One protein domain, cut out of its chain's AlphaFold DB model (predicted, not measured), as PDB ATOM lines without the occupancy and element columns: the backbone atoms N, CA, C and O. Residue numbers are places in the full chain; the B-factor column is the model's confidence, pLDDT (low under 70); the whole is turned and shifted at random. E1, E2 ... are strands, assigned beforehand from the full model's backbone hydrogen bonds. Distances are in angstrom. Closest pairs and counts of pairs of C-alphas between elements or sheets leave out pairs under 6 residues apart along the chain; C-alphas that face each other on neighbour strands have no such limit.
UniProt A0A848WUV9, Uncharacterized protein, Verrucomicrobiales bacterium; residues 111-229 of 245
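Overview. This is residues 111 to 229 of the 245 residues of an uncharacterized protein of Verrucomicrobiales bacterium (UniProt A0A848WUV9). Amid little regular structure, look for a sandwich, two sheets face to face: strongly twisted E1 - E2 - E5 - E4 and smaller E3 - E6 - E7, strands crossed at 43 degrees. Loops 119 to 134 and 177 to 196 reach opposite ends. The printed part has 119 residues, with seven named strands, E1 to E7 in chain order, holding 47, and no named helix; both sheets are antiparallel, the class all strand. It is compact, radius of gyration of the C-alphas 14.0 A, spanning 40 by 30 by 22 A.

Arrangement. Start at inner strands E2, residues 135 to 145, and E5, residues 197 to 206; N 140 and O 201 are within hydrogen-bond range, 2.8 A. E1, residues 111 to 118, forms a hairpin with E2: N 114 and O 141, 2.8 A. E4, residues 172 to 176, forms one with E5: N 174 and O 200, 3.0 A. In the second sheet, E6, residues 211 to 216, neighbours E3, residues 156 to 159, at N 157 and O 215, 2.8 A, and forms a hairpin with E7, residues 227 to 229, at N 212 and O 227, 2.9 A.

Along the chain. Find C-alpha 111 at (131.242, 136.921, 89.085), where E1 begins; it bends by 60 degrees at residue 114. E2 is 30.3 A long, E5 27.0 A. E7 ends at C-alpha 229, (138.488, 152.035, 92.754).

Size, cuts and confidence. The C-alphas farthest apart, Asn 130 and Pro 194, are 42.2 A apart. The printed part has no cut; links E1 to E2, E3 to E4 and E4 to E5 are long. No printed residue is under 70 in pLDDT.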
ATOM      1  N   VAL A 111     131.384 135.558  88.577       97.88
ATOM      2  CA  VAL A 111     131.242 136.921  89.085       97.88
ATOM      3  C   VAL A 111     131.824 137.888  88.064       97.88
ATOM      4  O   VAL A 111     132.959 137.737  87.617       97.88
ATOM      5  N   THR A 112     131.030 138.877  87.678       98.44
ATOM      6  CA  THR A 112     131.442 139.985  86.817       98.44
ATOM      7  C   THR A 112     131.353 141.266  87.627       98.44
ATOM      8  O   THR A 112     130.270 141.617  88.089       98.44
ATOM      9  N   VAL A 113     132.473 141.969  87.793       98.50
ATOM     10  CA  VAL A 113     132.482 143.295  88.420       98.50
ATOM     11  C   VAL A 113     132.235 144.343  87.346       98.50
ATOM     12  O   VAL A 113     132.995 144.435  86.384       98.50
ATOM     13  N   HIS A 114     131.184 145.138  87.517       98.38
ATOM     14  CA  HIS A 114     130.875 146.253  86.625       98.38
ATOM     15  C   HIS A 114     131.709 147.477  86.976       98.38
ATOM     16  O   HIS A 114     132.244 148.132  86.084       98.38
ATOM     17  N   LYS A 115     131.818 147.791  88.274       98.56
ATOM     18  CA  LYS A 115     132.547 148.963  88.769       98.56
ATOM     19  C   LYS A 115     132.842 148.850  90.267       98.56
ATOM     20  O   LYS A 115     132.074 148.235  91.002       98.56
ATOM     21  N   ALA A 116     133.915 149.502  90.717       98.75
ATOM     22  CA  ALA A 116     134.186 149.775  92.129       98.75
ATOM     23  C   ALA A 116     134.457 151.275  92.330       98.75
ATOM     24  O   ALA A 116     135.106 151.897  91.490       98.75
ATOM     25  N   TRP A 117     133.967 151.879  93.414       98.75
ATOM     26  CA  TRP A 117     134.146 153.315  93.665       98.75
ATOM     27  C   TRP A 117     134.141 153.680  95.147       98.75
ATOM     28  O   TRP A 117     133.634 152.944  95.994       98.75
ATOM     29  N   ASN A 118     134.690 154.854  95.458       98.38
ATOM     30  CA  ASN A 118     134.575 155.467  96.777       98.38
ATOM     31  C   ASN A 118     133.110 155.781  97.086       98.38
ATOM     32  O   ASN A 118     132.456 156.549  96.380       98.38
ATOM     33  N   TYR A 119     132.597 155.205  98.165       98.25
ATOM     34  CA  TYR A 119     131.187 155.273  98.506       98.25
ATOM     35  C   TYR A 119     130.920 156.316  99.595       98.25
ATOM     36  O   TYR A 119     131.643 156.403 100.584       98.25
ATOM     37  N   THR A 120     129.872 157.120  99.415       97.38
ATOM     38  CA  THR A 120     129.459 158.163 100.381       97.38
ATOM     39  C   THR A 120     127.952 158.186 100.645       97.38
ATOM     40  O   THR A 120     127.480 159.012 101.424       97.38
ATOM     41  N   GLY A 121     127.197 157.273 100.022       97.19
ATOM     42  CA  GLY A 121     125.765 157.118 100.262       97.19
ATOM     43  C   GLY A 121     125.462 156.437 101.598       97.19
ATOM     44  O   GLY A 121     126.343 156.206 102.429       97.19
ATOM     45  N   TYR A 122     124.200 156.068 101.793       97.38
ATOM     46  CA  TYR A 122     123.774 155.355 102.992       97.38
ATOM     47  C   TYR A 122     124.432 153.979 103.117       97.38
ATOM     48  O   TYR A 122     124.439 153.187 102.173       97.38
ATOM     49  N   SER A 123     124.937 153.674 104.310       97.12
ATOM     50  CA  SER A 123     125.287 152.321 104.718       97.12
ATOM     51  C   SER A 123     125.005 152.122 106.200       97.12
ATOM     52  O   SER A 123     125.140 153.065 106.978       97.12
ATOM     53  N   HIS A 124     124.623 150.905 106.592       95.31
ATOM     54  CA  HIS A 124     124.570 150.537 108.008       95.31
ATOM     55  C   HIS A 124     125.969 150.259 108.582       95.31
ATOM     56  O   HIS A 124     126.140 150.213 109.797       95.31
ATOM     57  N   LEU A 125     126.974 150.110 107.713       94.44
ATOM     58  CA  LEU A 125     128.377 150.084 108.098       94.44
ATOM     59  C   LEU A 125     128.893 151.515 108.260       94.44
ATOM     60  O   LEU A 125     128.681 152.368 107.395       94.44
ATOM     61  N   ALA A 126     129.626 151.754 109.342       91.00
ATOM     62  CA  ALA A 126     130.307 153.012 109.600       91.00
ATOM     63  C   ALA A 126     131.780 152.722 109.925       91.00
ATOM     64  O   ALA A 126     132.047 151.989 110.879       91.00
ATOM     65  N   PRO A 127     132.743 153.275 109.165       91.19
ATOM     66  CA  PRO A 127     134.155 153.148 109.497       91.19
ATOM     67  C   PRO A 127     134.431 153.731 110.888       91.19
ATOM     68  O   PRO A 127     134.069 154.881 111.143       91.19
ATOM     69  N   ASP A 128     135.085 152.971 111.770       90.50
ATOM     70  CA  ASP A 128     135.524 153.500 113.065       90.50
ATOM     71  C   ASP A 128     136.640 154.536 112.834       90.50
ATOM     72  O   ASP A 128     137.710 154.181 112.324       90.50
ATOM     73  N   PRO A 129     136.434 155.819 113.193       91.06
ATOM     74  CA  PRO A 129     137.452 156.848 113.014       91.06
ATOM     75  C   PRO A 129     138.711 156.612 113.862       91.06
ATOM     76  O   PRO A 129     139.739 157.222 113.578       91.06
ATOM     77  N   ASN A 130     138.644 155.746 114.880       93.56
ATOM     78  CA  ASN A 130     139.762 155.401 115.758       93.56
ATOM     79  C   ASN A 130     140.434 154.071 115.385       93.56
ATOM     80  O   ASN A 130     141.339 153.631 116.099       93.56
ATOM     81  N   ALA A 131     140.014 153.422 114.294       91.00
ATOM     82  CA  ALA A 131     140.638 152.188 113.838       91.00
ATOM     83  C   ALA A 131     142.143 152.406 113.563       91.00
ATOM     84  O   ALA A 131     142.520 153.442 113.003       91.00
ATOM     85  N   PRO A 132     143.018 151.428 113.878       93.00
ATOM     86  CA  PRO A 132     144.456 151.536 113.610       93.00
ATOM     87  C   PRO A 132     144.794 151.775 112.133       93.00
ATOM     88  O   PRO A 132     145.836 152.342 111.810       93.00
ATOM     89  N   ILE A 133     143.912 151.327 111.236       92.69
ATOM     90  CA  ILE A 133     144.011 151.529 109.796       92.69
ATOM     91  C   ILE A 133     142.892 152.477 109.386       92.69
ATOM     92  O   ILE A 133     141.713 152.201 109.603       92.69
ATOM     93  N   ALA A 134     143.262 153.586 108.749       95.81
ATOM     94  CA  ALA A 134     142.285 154.522 108.227       95.81
ATOM     95  C   ALA A 134     141.489 153.869 107.087       95.81
ATOM     96  O   ALA A 134     142.036 153.523 106.037       95.81
ATOM     97  N   VAL A 135     140.183 153.749 107.293       96.38
ATOM     98  CA  VAL A 135     139.240 153.103 106.377       96.38
ATOM     99  C   VAL A 135     138.296 154.120 105.729       96.38
ATOM    100  O   VAL A 135     138.019 155.190 106.277       96.38
ATOM    101  N   ARG A 136     137.835 153.810 104.519       96.56
ATOM    102  CA  ARG A 136     136.790 154.516 103.765       96.56
ATOM    103  C   ARG A 136     135.751 153.509 103.294       96.56
ATOM    104  O   ARG A 136     136.039 152.320 103.237       96.56
ATOM    105  N   MET A 137     134.568 153.981 102.924       98.06
ATOM    106  CA  MET A 137     133.587 153.100 102.301       98.06
ATOM    107  C   MET A 137     133.915 152.919 100.817       98.06
ATOM    108  O   MET A 137     134.231 153.888 100.121       98.06
ATOM    109  N   VAL A 138     133.830 151.686 100.331       98.31
ATOM    110  CA  VAL A 138     133.962 151.328  98.914       98.31
ATOM    111  C   VAL A 138     132.749 150.504  98.526       98.31
ATOM    112  O   VAL A 138     132.366 149.597  99.258       98.31
ATOM    113  N   ALA A 139     132.147 150.825  97.389       98.56
ATOM    114  CA  ALA A 139     131.069 150.041  96.813       98.56
ATOM    115  C   ALA A 139     131.570 149.298  95.578       98.56
ATOM    116  O   ALA A 139     132.368 149.840  94.810       98.56
ATOM    117  N   VAL A 140     131.093 148.071  95.399       98.62
ATOM    118  CA  VAL A 140     131.404 147.211  94.262       98.62
ATOM    119  C   VAL A 140     130.100 146.686  93.680       98.62
ATOM    120  O   VAL A 140     129.307 146.053  94.371       98.62
ATOM    121  N   ASP A 141     129.867 146.980  92.409       98.69
ATOM    122  CA  ASP A 141     128.713 146.498  91.657       98.69
ATOM    123  C   ASP A 141     129.093 145.213  90.929       98.69
ATOM    124  O   ASP A 141     129.977 145.223  90.063       98.69
ATOM    125  N   VAL A 142     128.437 144.112  91.287       98.62
ATOM    126  CA  VAL A 142     128.730 142.793  90.731       98.62
ATOM    127  C   VAL A 142     127.479 142.107  90.214       98.62
ATOM    128  O   VAL A 142     126.403 142.213  90.796       98.62
ATOM    129  N   THR A 143     127.628 141.343  89.136       98.56
ATOM    130  CA  THR A 143     126.654 140.329  88.725       98.56
ATOM    131  C   THR A 143     127.230 138.945  88.952       98.56
ATOM    132  O   THR A 143     128.351 138.667  88.529       98.56
ATOM    133  N   VAL A 144     126.445 138.082  89.587       98.19
ATOM    134  CA  VAL A 144     126.736 136.663  89.759       98.19
ATOM    135  C   VAL A 144     125.789 135.869  88.867       98.19
ATOM    136  O   VAL A 144     124.570 136.002  88.961       98.19
ATOM    137  N   GLU A 145     126.347 135.052  87.985       98.00
ATOM    138  CA  GLU A 145     125.615 134.217  87.028       98.00
ATOM    139  C   GLU A 145     125.880 132.741  87.328       98.00
ATOM    140  O   GLU A 145     126.979 132.409  87.767       98.00
ATOM    141  N   ASN A 146     124.925 131.846  87.044       96.12
ATOM    142  CA  ASN A 146     125.078 130.386  87.181       96.12
ATOM    143  C   ASN A 146     125.520 129.903  88.579       96.12
ATOM    144  O   ASN A 146     126.160 128.855  88.703       96.12
ATOM    145  N   HIS A 147     125.204 130.662  89.627       96.19
ATOM    146  CA  HIS A 147     125.453 130.255  91.006       96.19
ATOM    147  C   HIS A 147     124.438 129.200  91.466       96.19
ATOM    148  O   HIS A 147     123.401 128.994  90.829       96.19
ATOM    149  N   THR A 148     124.722 128.516  92.574       96.56
ATOM    150  CA  THR A 148     123.778 127.548  93.154       96.56
ATOM    151  C   THR A 148     122.819 128.225  94.138       96.56
ATOM    152  O   THR A 148     123.002 129.385  94.511       96.56
ATOM    153  N   VAL A 149     121.804 127.489  94.599       95.38
ATOM    154  CA  VAL A 149     120.911 127.926  95.692       95.38
ATOM    155  C   VAL A 149     121.622 128.053  97.046       95.38
ATOM    156  O   VAL A 149     121.042 128.590  97.980       95.38
ATOM    157  N   HIS A 150     122.851 127.542  97.158       95.50
ATOM    158  CA  HIS A 150     123.692 127.631  98.354       95.50
ATOM    159  C   HIS A 150     124.742 128.743  98.255       95.50
ATOM    160  O   HIS A 150     125.606 128.833  99.118       95.50
ATOM    161  N   PHE A 151     124.727 129.538  97.181       96.06
ATOM    162  CA  PHE A 151     125.594 130.701  97.076       96.06
ATOM    163  C   PHE A 151     125.112 131.788  98.027       96.06
ATOM    164  O   PHE A 151     123.977 132.250  97.884       96.06
ATOM    165  N   ASP A 152     125.987 132.204  98.934       95.62
ATOM    166  CA  ASP A 152     125.749 133.352  99.797       95.62
ATOM    167  C   ASP A 152     126.580 134.545  99.333       95.62
ATOM    168  O   ASP A 152     127.758 134.419  99.005       95.62
ATOM    169  N   TYR A 153     125.943 135.700  99.216       94.50
ATOM    170  CA  TYR A 153     126.578 136.911  98.693       94.50
ATOM    171  C   TYR A 153     127.195 137.766  99.803       94.50
ATOM    172  O   TYR A 153     128.003 138.645  99.495       94.50
ATOM    173  N   ASP A 154     126.851 137.516 101.068       96.50
ATOM    174  CA  ASP A 154     127.526 138.119 102.223       96.50
ATOM    175  C   ASP A 154     128.941 137.549 102.446       96.50
ATOM    176  O   ASP A 154     129.838 138.257 102.896       96.50
ATOM    177  N   ASP A 155     129.178 136.324 101.994       96.44
ATOM    178  CA  ASP A 155     130.465 135.630 101.988       96.44
ATOM    179  C   ASP A 155     131.438 136.118 100.886       96.44
ATOM    180  O   ASP A 155     132.548 135.591 100.747       96.44
ATOM    181  N   ILE A 156     131.056 137.102 100.057       97.81
ATOM    182  CA  ILE A 156     131.987 137.736  99.111       97.81
ATOM    183  C   ILE A 156     132.883 138.715  99.874       97.81
ATOM    184  O   ILE A 156     132.437 139.754 100.365       97.81
ATOM    185  N   GLU A 157     134.176 138.423  99.895       98.06
ATOM    186  CA  GLU A 157     135.180 139.184 100.626       98.06
ATOM    187  C   GLU A 157     135.846 140.258  99.760       98.06
ATOM    188  O   GLU A 157     136.273 140.003  98.628       98.06
ATOM    189  N   ALA A 158     136.033 141.447 100.334       98.12
ATOM    190  CA  ALA A 158     136.892 142.484  99.772       98.12
ATOM    191  C   ALA A 158     138.352 142.247 100.184       98.12
ATOM    192  O   ALA A 158     138.712 142.410 101.348       98.12
ATOM    193  N   VAL A 159     139.225 141.925  99.229       98.31
ATOM    194  CA  VAL A 159     140.633 141.595  99.499       98.31
ATOM    195  C   VAL A 159     141.549 142.631  98.860       98.31
ATOM    196  O   VAL A 159     141.332 143.061  97.725       98.31
ATOM    197  N   ASP A 160     142.579 143.067  99.585       97.81
ATOM    198  CA  ASP A 160     143.650 143.878  98.998       97.81
ATOM    199  C   ASP A 160     144.528 142.998  98.099       97.81
ATOM    200  O   ASP A 160     145.119 142.020  98.569       97.81
ATOM    201  N   PRO A 161     144.624 143.303  96.792       97.19
ATOM    202  CA  PRO A 161     145.290 142.418  95.848       97.19
ATOM    203  C   PRO A 161     146.806 142.333  96.064       97.19
ATOM    204  O   PRO A 161     147.404 141.365  95.592       97.19
ATOM    205  N   ILE A 162     147.417 143.287  96.775       96.00
ATOM    206  CA  ILE A 162     148.856 143.326  97.064       96.00
ATOM    207  C   ILE A 162     149.148 142.556  98.351       96.00
ATOM    208  O   ILE A 162     149.956 141.632  98.355       96.00
ATOM    209  N   THR A 163     148.485 142.925  99.445       96.38
ATOM    210  CA  THR A 163     148.768 142.349 100.773       96.38
ATOM    211  C   THR A 163     148.063 141.017 101.015       96.38
ATOM    212  O   THR A 163     148.434 140.298 101.939       96.38
ATOM    213  N   LYS A 164     147.050 140.686 100.201       96.25
ATOM    214  CA  LYS A 164     146.154 139.526 100.363       96.25
ATOM    215  C   LYS A 164     145.403 139.506 101.698       96.25
ATOM    216  O   LYS A 164     144.888 138.469 102.104       96.25
ATOM    217  N   ILE A 165     145.315 140.654 102.368       96.44
ATOM    218  CA  ILE A 165     144.509 140.823 103.573       96.44
ATOM    219  C   ILE A 165     143.048 140.993 103.155       96.44
ATOM    220  O   ILE A 165     142.735 141.828 102.299       96.44
ATOM    221  N   SER A 166     142.170 140.202 103.770       96.81
ATOM    222  CA  SER A 166     140.721 140.366 103.673       96.81
ATOM    223  C   SER A 166     140.253 141.490 104.595       96.81
ATOM    224  O   SER A 166     140.680 141.576 105.749       96.81
ATOM    225  N   TYR A 167     139.383 142.354 104.079       95.00
ATOM    226  CA  TYR A 167     138.756 143.464 104.802       95.00
ATOM    227  C   TYR A 167     137.277 143.198 105.107       95.00
ATOM    228  O   TYR A 167     136.530 144.128 105.406       95.00
ATOM    229  N   GLY A 168     136.891 141.921 105.096       84.94
ATOM    230  CA  GLY A 168     135.634 141.437 105.652       84.94
ATOM    231  C   GLY A 168     134.721 140.764 104.635       84.94
ATOM    232  O   GLY A 168     134.643 141.175 103.472       84.94
ATOM    233  N   SER A 169     134.035 139.738 105.140       79.50
ATOM    234  CA  SER A 169     132.700 139.296 104.732       79.50
ATOM    235  C   SER A 169     131.641 140.255 105.305       79.50
ATOM    236  O   SER A 169     131.979 141.235 105.974       79.50
ATOM    237  N   ASP A 170     130.363 139.987 105.051       92.31
ATOM    238  CA  ASP A 170     129.216 140.755 105.552       92.31
ATOM    239  C   ASP A 170     129.148 142.218 105.052       92.31
ATOM    240  O   ASP A 170     128.973 143.155 105.844       92.31
ATOM    241  N   PRO A 171     129.284 142.472 103.733       97.56
ATOM    242  CA  PRO A 171     129.044 143.797 103.189       97.56
ATOM    243  C   PRO A 171     127.616 144.262 103.474       97.56
ATOM    244  O   PRO A 171     126.669 143.479 103.567       97.56
ATOM    245  N   HIS A 172     127.418 145.579 103.462       97.88
ATOM    246  CA  HIS A 172     126.073 146.081 103.238       97.88
ATOM    247  C   HIS A 172     125.671 145.767 101.792       97.88
ATOM    248  O   HIS A 172     126.229 146.325 100.845       97.88
ATOM    249  N   ILE A 173     124.704 144.863 101.649       97.81
ATOM    250  CA  ILE A 173     124.193 144.383 100.365       97.81
ATOM    251  C   ILE A 173     122.948 145.167  99.964       97.81
ATOM    252  O   ILE A 173     122.026 145.364 100.755       97.81
ATOM    253  N   THR A 174     122.888 145.582  98.702       97.88
ATOM    254  CA  THR A 174     121.656 146.058  98.066       97.88
ATOM    255  C   THR A 174     121.472 145.368  96.725       97.88
ATOM    256  O   THR A 174     122.363 145.392  95.879       97.88
ATOM    257  N   PHE A 175     120.306 144.767  96.506       97.81
ATOM    258  CA  PHE A 175     119.993 144.129  95.232       97.81
ATOM    259  C   PHE A 175     119.726 145.173  94.148       97.81
ATOM    260  O   PHE A 175     119.032 146.166  94.377       97.81
ATOM    261  N   LEU A 176     120.269 144.930  92.960       98.12
ATOM    262  CA  LEU A 176     120.150 145.800  91.800       98.12
ATOM    263  C   LEU A 176     119.381 145.092  90.684       98.12
ATOM    264  O   LEU A 176     119.430 143.871  90.522       98.12
ATOM    265  N   ASN A 177     118.694 145.872  89.860       97.69
ATOM    266  CA  ASN A 177     118.139 145.393  88.611       97.69
ATOM    267  C   ASN A 177     119.291 145.011  87.672       97.69
ATOM    268  O   ASN A 177     120.143 145.829  87.326       97.69
ATOM    269  N   VAL A 178     119.312 143.747  87.242       97.25
ATOM    270  CA  VAL A 178     120.386 143.186  86.408       97.25
ATOM    271  C   VAL A 178     120.600 143.995  85.122       97.25
ATOM    272  O   VAL A 178     121.737 144.140  84.679       97.25
ATOM    273  N   ARG A 179     119.532 144.565  84.542       96.38
ATOM    274  CA  ARG A 179     119.580 145.254  83.243       96.38
ATOM    275  C   ARG A 179     120.214 146.638  83.312       96.38
ATOM    276  O   ARG A 179     120.981 146.982  82.420       96.38
ATOM    277  N   ASP A 180     119.876 147.431  84.324       97.00
ATOM    278  CA  ASP A 180     120.233 148.857  84.387       97.00
ATOM    279  C   ASP A 180     121.076 149.241  85.616       97.00
ATOM    280  O   ASP A 180     121.575 150.361  85.681       97.00
ATOM    281  N   GLY A 181     121.289 148.322  86.563       97.19
ATOM    282  CA  GLY A 181     122.084 148.559  87.770       97.19
ATOM    283  C   GLY A 181     121.412 149.469  88.799       97.19
ATOM    284  O   GLY A 181     122.064 149.899  89.747       97.19
ATOM    285  N   THR A 182     120.125 149.782  88.640       97.44
ATOM    286  CA  THR A 182     119.381 150.581  89.621       97.44
ATOM    287  C   THR A 182     118.987 149.737  90.838       97.44
ATOM    288  O   THR A 182     118.784 148.530  90.689       97.44
ATOM    289  N   PRO A 183     118.872 150.320  92.049       97.31
ATOM    290  CA  PRO A 183     118.387 149.589  93.218       97.31
ATOM    291  C   PRO A 183     117.009 148.972  92.977       97.31
ATOM    292  O   PRO A 183     116.112 149.633  92.453       97.31
ATOM    293  N   LEU A 184     116.829 147.712  93.377       96.31
ATOM    294  CA  LEU A 184     115.516 147.076  93.362       96.31
ATOM    295  C   LEU A 184     114.598 147.752  94.383       96.31
ATOM    296  O   LEU A 184     114.989 148.022  95.517       96.31
ATOM    297  N   GLU A 185     113.357 148.005  93.968       93.25
ATOM    298  CA  GLU A 185     112.319 148.522  94.857       93.25
ATOM    299  C   GLU A 185     112.003 147.507  95.965       93.25
ATOM    300  O   GLU A 185     112.027 146.291  95.752       93.25
ATOM    301  N   GLU A 186     111.652 148.015  97.143       88.81
ATOM    302  CA  GLU A 186     111.234 147.186  98.269       88.81
ATOM    303  C   GLU A 186     110.049 146.282  97.883       88.81
ATOM    304  O   GLU A 186     109.112 146.700  97.198       88.81
ATOM    305  N   GLY A 187     110.104 145.012  98.289       90.50
ATOM    306  CA  GLY A 187     109.077 144.013  97.978       90.50
ATOM    307  C   GLY A 187     109.154 143.406  96.572       90.50
ATOM    308  O   GLY A 187     108.372 142.506  96.256       90.50
ATOM    309  N   ARG A 188     110.093 143.835  95.716       93.31
ATOM    310  CA  ARG A 188     110.360 143.138  94.449       93.31
ATOM    311  C   ARG A 188     110.954 141.756  94.710       93.31
ATOM    312  O   ARG A 188     111.748 141.561  95.626       93.31
ATOM    313  N   ARG A 189     110.592 140.795  93.854       94.31
ATOM    314  CA  ARG A 189     111.196 139.459  93.868       94.31
ATOM    315  C   ARG A 189     112.693 139.580  93.577       94.31
ATOM    316  O   ARG A 189     113.078 140.076  92.520       94.31
ATOM    317  N   ILE A 190     113.499 139.054  94.489       94.62
ATOM    318  CA  ILE A 190     114.930 138.846  94.282       94.62
ATOM    319  C   ILE A 190     115.097 137.643  93.331       94.62
ATOM    320  O   ILE A 190     114.419 136.628  93.534       94.62
ATOM    321  N   PRO A 191     115.926 137.739  92.274       92.75
ATOM    322  CA  PRO A 191     116.256 136.594  91.427       92.75
ATOM    323  C   PRO A 191     116.798 135.424  92.253       92.75
ATOM    324  O   PRO A 191     117.530 135.627  93.221       92.75
ATOM    325  N   VAL A 192     116.439 134.200  91.875       93.31
ATOM    326  CA  VAL A 192     116.911 132.976  92.540       93.31
ATOM    327  C   VAL A 192     117.715 132.138  91.561       93.31
ATOM    328  O   VAL A 192     117.412 132.121  90.369       93.31
ATOM    329  N   ALA A 193     118.714 131.412  92.063       94.31
ATOM    330  CA  ALA A 193     119.537 130.530  91.244       94.31
ATOM    331  C   ALA A 193     118.673 129.625  90.331       94.31
ATOM    332  O   ALA A 193     117.677 129.064  90.800       94.31
ATOM    333  N   PRO A 194     119.039 129.442  89.050       93.88
ATOM    334  CA  PRO A 194     120.269 129.904  88.401       93.88
ATOM    335  C   PRO A 194     120.145 131.290  87.736       93.88
ATOM    336  O   PRO A 194     121.015 131.655  86.944       93.88
ATOM    337  N   GLU A 195     119.064 132.041  87.988       96.12
ATOM    338  CA  GLU A 195     118.893 133.388  87.429       96.12
ATOM    339  C   GLU A 195     120.049 134.295  87.881       96.12
ATOM    340  O   GLU A 195     120.466 134.217  89.037       96.12
ATOM    341  N   PRO A 196     120.577 135.163  87.000       97.62
ATOM    342  CA  PRO A 196     121.635 136.077  87.385       97.62
ATOM    343  C   PRO A 196     121.127 137.062  88.434       97.62
ATOM    344  O   PRO A 196     120.019 137.595  88.330       97.62
ATOM    345  N   ILE A 197     121.977 137.359  89.407       97.88
ATOM    346  CA  ILE A 197     121.712 138.346  90.446       97.88
ATOM    347  C   ILE A 197     122.751 139.455  90.361       97.88
ATOM    348  O   ILE A 197     123.939 139.194  90.181       97.88
ATOM    349  N   ARG A 198     122.313 140.711  90.454       98.44
ATOM    350  CA  ARG A 198     123.206 141.868  90.524       98.44
ATOM    351  C   ARG A 198     123.073 142.496  91.899       98.44
ATOM    352  O   ARG A 198     121.958 142.741  92.355       98.44
ATOM    353  N   VAL A 199     124.196 142.724  92.563       98.50
ATOM    354  CA  VAL A 199     124.244 143.261  93.921       98.50
ATOM    355  C   VAL A 199     125.276 144.374  94.008       98.50
ATOM    356  O   VAL A 199     126.333 144.325  93.380       98.50
ATOM    357  N   LEU A 200     124.944 145.382  94.801       98.62
ATOM    358  CA  LEU A 200     125.868 146.385  95.289       98.62
ATOM    359  C   LEU A 200     126.406 145.912  96.637       98.62
ATOM    360  O   LEU A 200     125.632 145.760  97.582       98.62
ATOM    361  N   LEU A 201     127.714 145.696  96.715       98.62
ATOM    362  CA  LEU A 201     128.417 145.277  97.923       98.62
ATOM    363  C   LEU A 201     129.197 146.467  98.472       98.62
ATOM    364  O   LEU A 201     130.057 147.018  97.783       98.62
ATOM    365  N   ILE A 202     128.880 146.901  99.688       98.56
ATOM    366  CA  ILE A 202     129.496 148.072 100.313       98.56
ATOM    367  C   ILE A 202     130.356 147.618 101.495       98.56
ATOM    368  O   ILE A 202     129.842 147.034 102.445       98.56
ATOM    369  N   TYR A 203     131.645 147.958 101.459       98.19
ATOM    370  CA  TYR A 203     132.664 147.551 102.430       98.19
ATOM    371  C   TYR A 203     133.320 148.752 103.110       98.19
ATOM    372  O   TYR A 203     133.434 149.826 102.514       98.19
ATOM    373  N   ALA A 204     133.837 148.547 104.322       96.94
ATOM    374  CA  ALA A 204     134.882 149.398 104.882       96.94
ATOM    375  C   ALA A 204     136.247 148.896 104.383       96.94
ATOM    376  O   ALA A 204     136.604 147.744 104.588       96.94
ATOM    377  N   TYR A 205     137.012 149.753 103.713       97.50
ATOM    378  CA  TYR A 205     138.220 149.369 102.982       97.50
ATOM    379  C   TYR A 205     139.356 150.382 103.208       97.50
ATOM    380  O   TYR A 205     139.070 151.560 103.450       97.50
ATOM    381  N   PRO A 206     140.647 150.000 103.154       97.19
ATOM    382  CA  PRO A 206     141.748 150.917 103.449       97.19
ATOM    383  C   PRO A 206     141.772 152.155 102.555       97.19
ATOM    384  O   PRO A 206     141.640 152.074 101.333       97.19
ATOM    385  N   LYS A 207     142.045 153.320 103.154       96.69
ATOM    386  CA  LYS A 207     142.119 154.602 102.433       96.69
ATOM    387  C   LYS A 207     143.248 154.702 101.412       96.69
ATOM    388  O   LYS A 207     143.149 155.558 100.537       96.69
ATOM    389  N   ASN A 208     144.268 153.857 101.501       96.38
ATOM    390  CA  ASN A 208     145.444 153.932 100.632       96.38
ATOM    391  C   ASN A 208     145.423 152.904  99.489       96.38
ATOM    392  O   ASN A 208     146.265 152.985  98.603       96.38
ATOM    393  N   SER A 209     144.476 151.962  99.479       97.69
ATOM    394  CA  SER A 209     144.366 150.976  98.400       97.69
ATOM    395  C   SER A 209     143.645 151.606  97.205       97.69
ATOM    396  O   SER A 209     142.567 152.182  97.360       97.69
ATOM    397  N   GLU A 210     144.233 151.532  96.012       98.38
ATOM    398  CA  GLU A 210     143.646 152.060  94.762       98.38
ATOM    399  C   GLU A 210     142.866 151.001  93.977       98.38
ATOM    400  O   GLU A 210     142.121 151.316  93.047       98.38
ATOM    401  N   THR A 211     143.044 149.739  94.346       98.62
ATOM    402  CA  THR A 211     142.473 148.575  93.678       98.62
ATOM    403  C   THR A 211     141.904 147.605  94.699       98.62
ATOM    404  O   THR A 211     142.341 147.583  95.847       98.62
ATOM    405  N   ILE A 212     140.966 146.780  94.255       98.50
ATOM    406  CA  ILE A 212     140.312 145.734  95.042       98.50
ATOM    407  C   ILE A 212     140.244 144.444  94.223       98.50
ATOM    408  O   ILE A 212     140.105 144.489  93.000       98.50
ATOM    409  N   THR A 213     140.337 143.293  94.881       98.50
ATOM    410  CA  THR A 213     139.913 142.010  94.309       98.50
ATOM    411  C   THR A 213     138.850 141.376  95.201       98.50
ATOM    412  O   THR A 213     138.690 141.784  96.352       98.50
ATOM    413  N   LEU A 214     138.083 140.433  94.655       98.25
ATOM    414  CA  LEU A 214     136.982 139.786  95.365       98.25
ATOM    415  C   LEU A 214     137.252 138.300  95.515       98.25
ATOM    416  O   LEU A 214     137.641 137.638  94.550       98.25
ATOM    417  N   TRP A 215     137.063 137.788  96.723       97.81
ATOM    418  CA  TRP A 215     137.259 136.379  97.041       97.81
ATOM    419  C   TRP A 215     135.963 135.773  97.581       97.81
ATOM    420  O   TRP A 215     135.106 136.482  98.093       97.81
ATOM    421  N   TYR A 216     135.807 134.459  97.445       96.94
ATOM    422  CA  TYR A 216     134.695 133.700  98.016       96.94
ATOM    423  C   TYR A 216     135.224 132.369  98.533       96.94
ATOM    424  O   TYR A 216     135.676 131.535  97.741       96.94
ATOM    425  N   TRP A 217     135.235 132.180  99.854       94.81
ATOM    426  CA  TRP A 217     135.760 130.969 100.500       94.81
ATOM    427  C   TRP A 217     137.149 130.551  99.979       94.81
ATOM    428  O   TRP A 217     137.394 129.397  99.618       94.81
ATOM    429  N   GLY A 218     138.071 131.516  99.902       92.12
ATOM    430  CA  GLY A 218     139.439 131.298  99.418       92.12
ATOM    431  C   GLY A 218     139.589 131.182  97.895       92.12
ATOM    432  O   GLY A 218     140.705 130.976  97.419       92.12
ATOM    433  N   GLN A 219     138.505 131.300  97.121       94.88
ATOM    434  CA  GLN A 219     138.565 131.356  95.662       94.88
ATOM    435  C   GLN A 219     138.647 132.803  95.182       94.88
ATOM    436  O   GLN A 219     137.785 133.613  95.509       94.88
ATOM    437  N   ASP A 220     139.647 133.109  94.357       96.56
ATOM    438  CA  ASP A 220     139.743 134.392  93.662       96.56
ATOM    439  C   ASP A 220     138.687 134.467  92.548       96.56
ATOM    440  O   ASP A 220     138.785 133.786  91.519       96.56
ATOM    441  N   LEU A 221     137.680 135.318  92.748       97.44
ATOM    442  CA  LEU A 221     136.562 135.482  91.822       97.44
ATOM    443  C   LEU A 221     136.978 136.174  90.518       97.44
ATOM    444  O   LEU A 221     136.308 136.016  89.497       97.44
ATOM    445  N   LEU A 222     138.085 136.924  90.534       96.94
ATOM    446  CA  LEU A 222     138.586 137.700  89.399       96.94
ATOM    447  C   LEU A 222     139.762 137.020  88.687       96.94
ATOM    448  O   LEU A 222     140.297 137.582  87.730       96.94
ATOM    449  N   ARG A 223     140.148 135.809  89.115       94.75
ATOM    450  CA  ARG A 223     141.181 134.963  88.485       94.75
ATOM    451  C   ARG A 223     142.530 135.677  88.329       94.75
ATOM    452  O   ARG A 223     143.116 135.682  87.248       94.75
ATOM    453  N   GLY A 224     143.012 136.304  89.399       92.38
ATOM    454  CA  GLY A 224     144.231 137.114  89.419       92.38
ATOM    455  C   GLY A 224     144.015 138.566  88.989       92.38
ATOM    456  O   GLY A 224     144.957 139.356  89.003       92.38
ATOM    457  N   GLY A 225     142.786 138.927  88.611       96.06
ATOM    458  CA  GLY A 225     142.396 140.291  88.288       96.06
ATOM    459  C   GLY A 225     142.205 141.177  89.521       96.06
ATOM    460  O   GLY A 225     142.043 140.720  90.655       96.06
ATOM    461  N   GLN A 226     142.181 142.481  89.267       97.75
ATOM    462  CA  GLN A 226     141.836 143.511  90.240       97.75
ATOM    463  C   GLN A 226     141.048 144.625  89.552       97.75
ATOM    464  O   GLN A 226     141.197 144.857  88.351       97.75
ATOM    465  N   VAL A 227     140.231 145.329  90.323       98.25
ATOM    466  CA  VAL A 227     139.383 146.423  89.851       98.25
ATOM    467  C   VAL A 227     139.889 147.719  90.456       98.25
ATOM    468  O   VAL A 227     140.138 147.792  91.659       98.25
ATOM    469  N   LYS A 228     140.060 148.747  89.624       98.62
ATOM    470  CA  LYS A 228     140.411 150.086  90.095       98.62
ATOM    471  C   LYS A 228     139.224 150.698  90.833       98.62
ATOM    472  O   LYS A 228     138.098 150.628  90.354       98.62
ATOM    473  N   ILE A 229     139.493 151.317  91.975       98.75
ATOM    474  CA  ILE A 229     138.488 152.035  92.754       98.75
ATOM    475  C   ILE A 229     138.393 153.459  92.209       98.75
ATOM    476  O   ILE A 229     139.335 154.249  92.302       98.75
TER     477      ILE A 229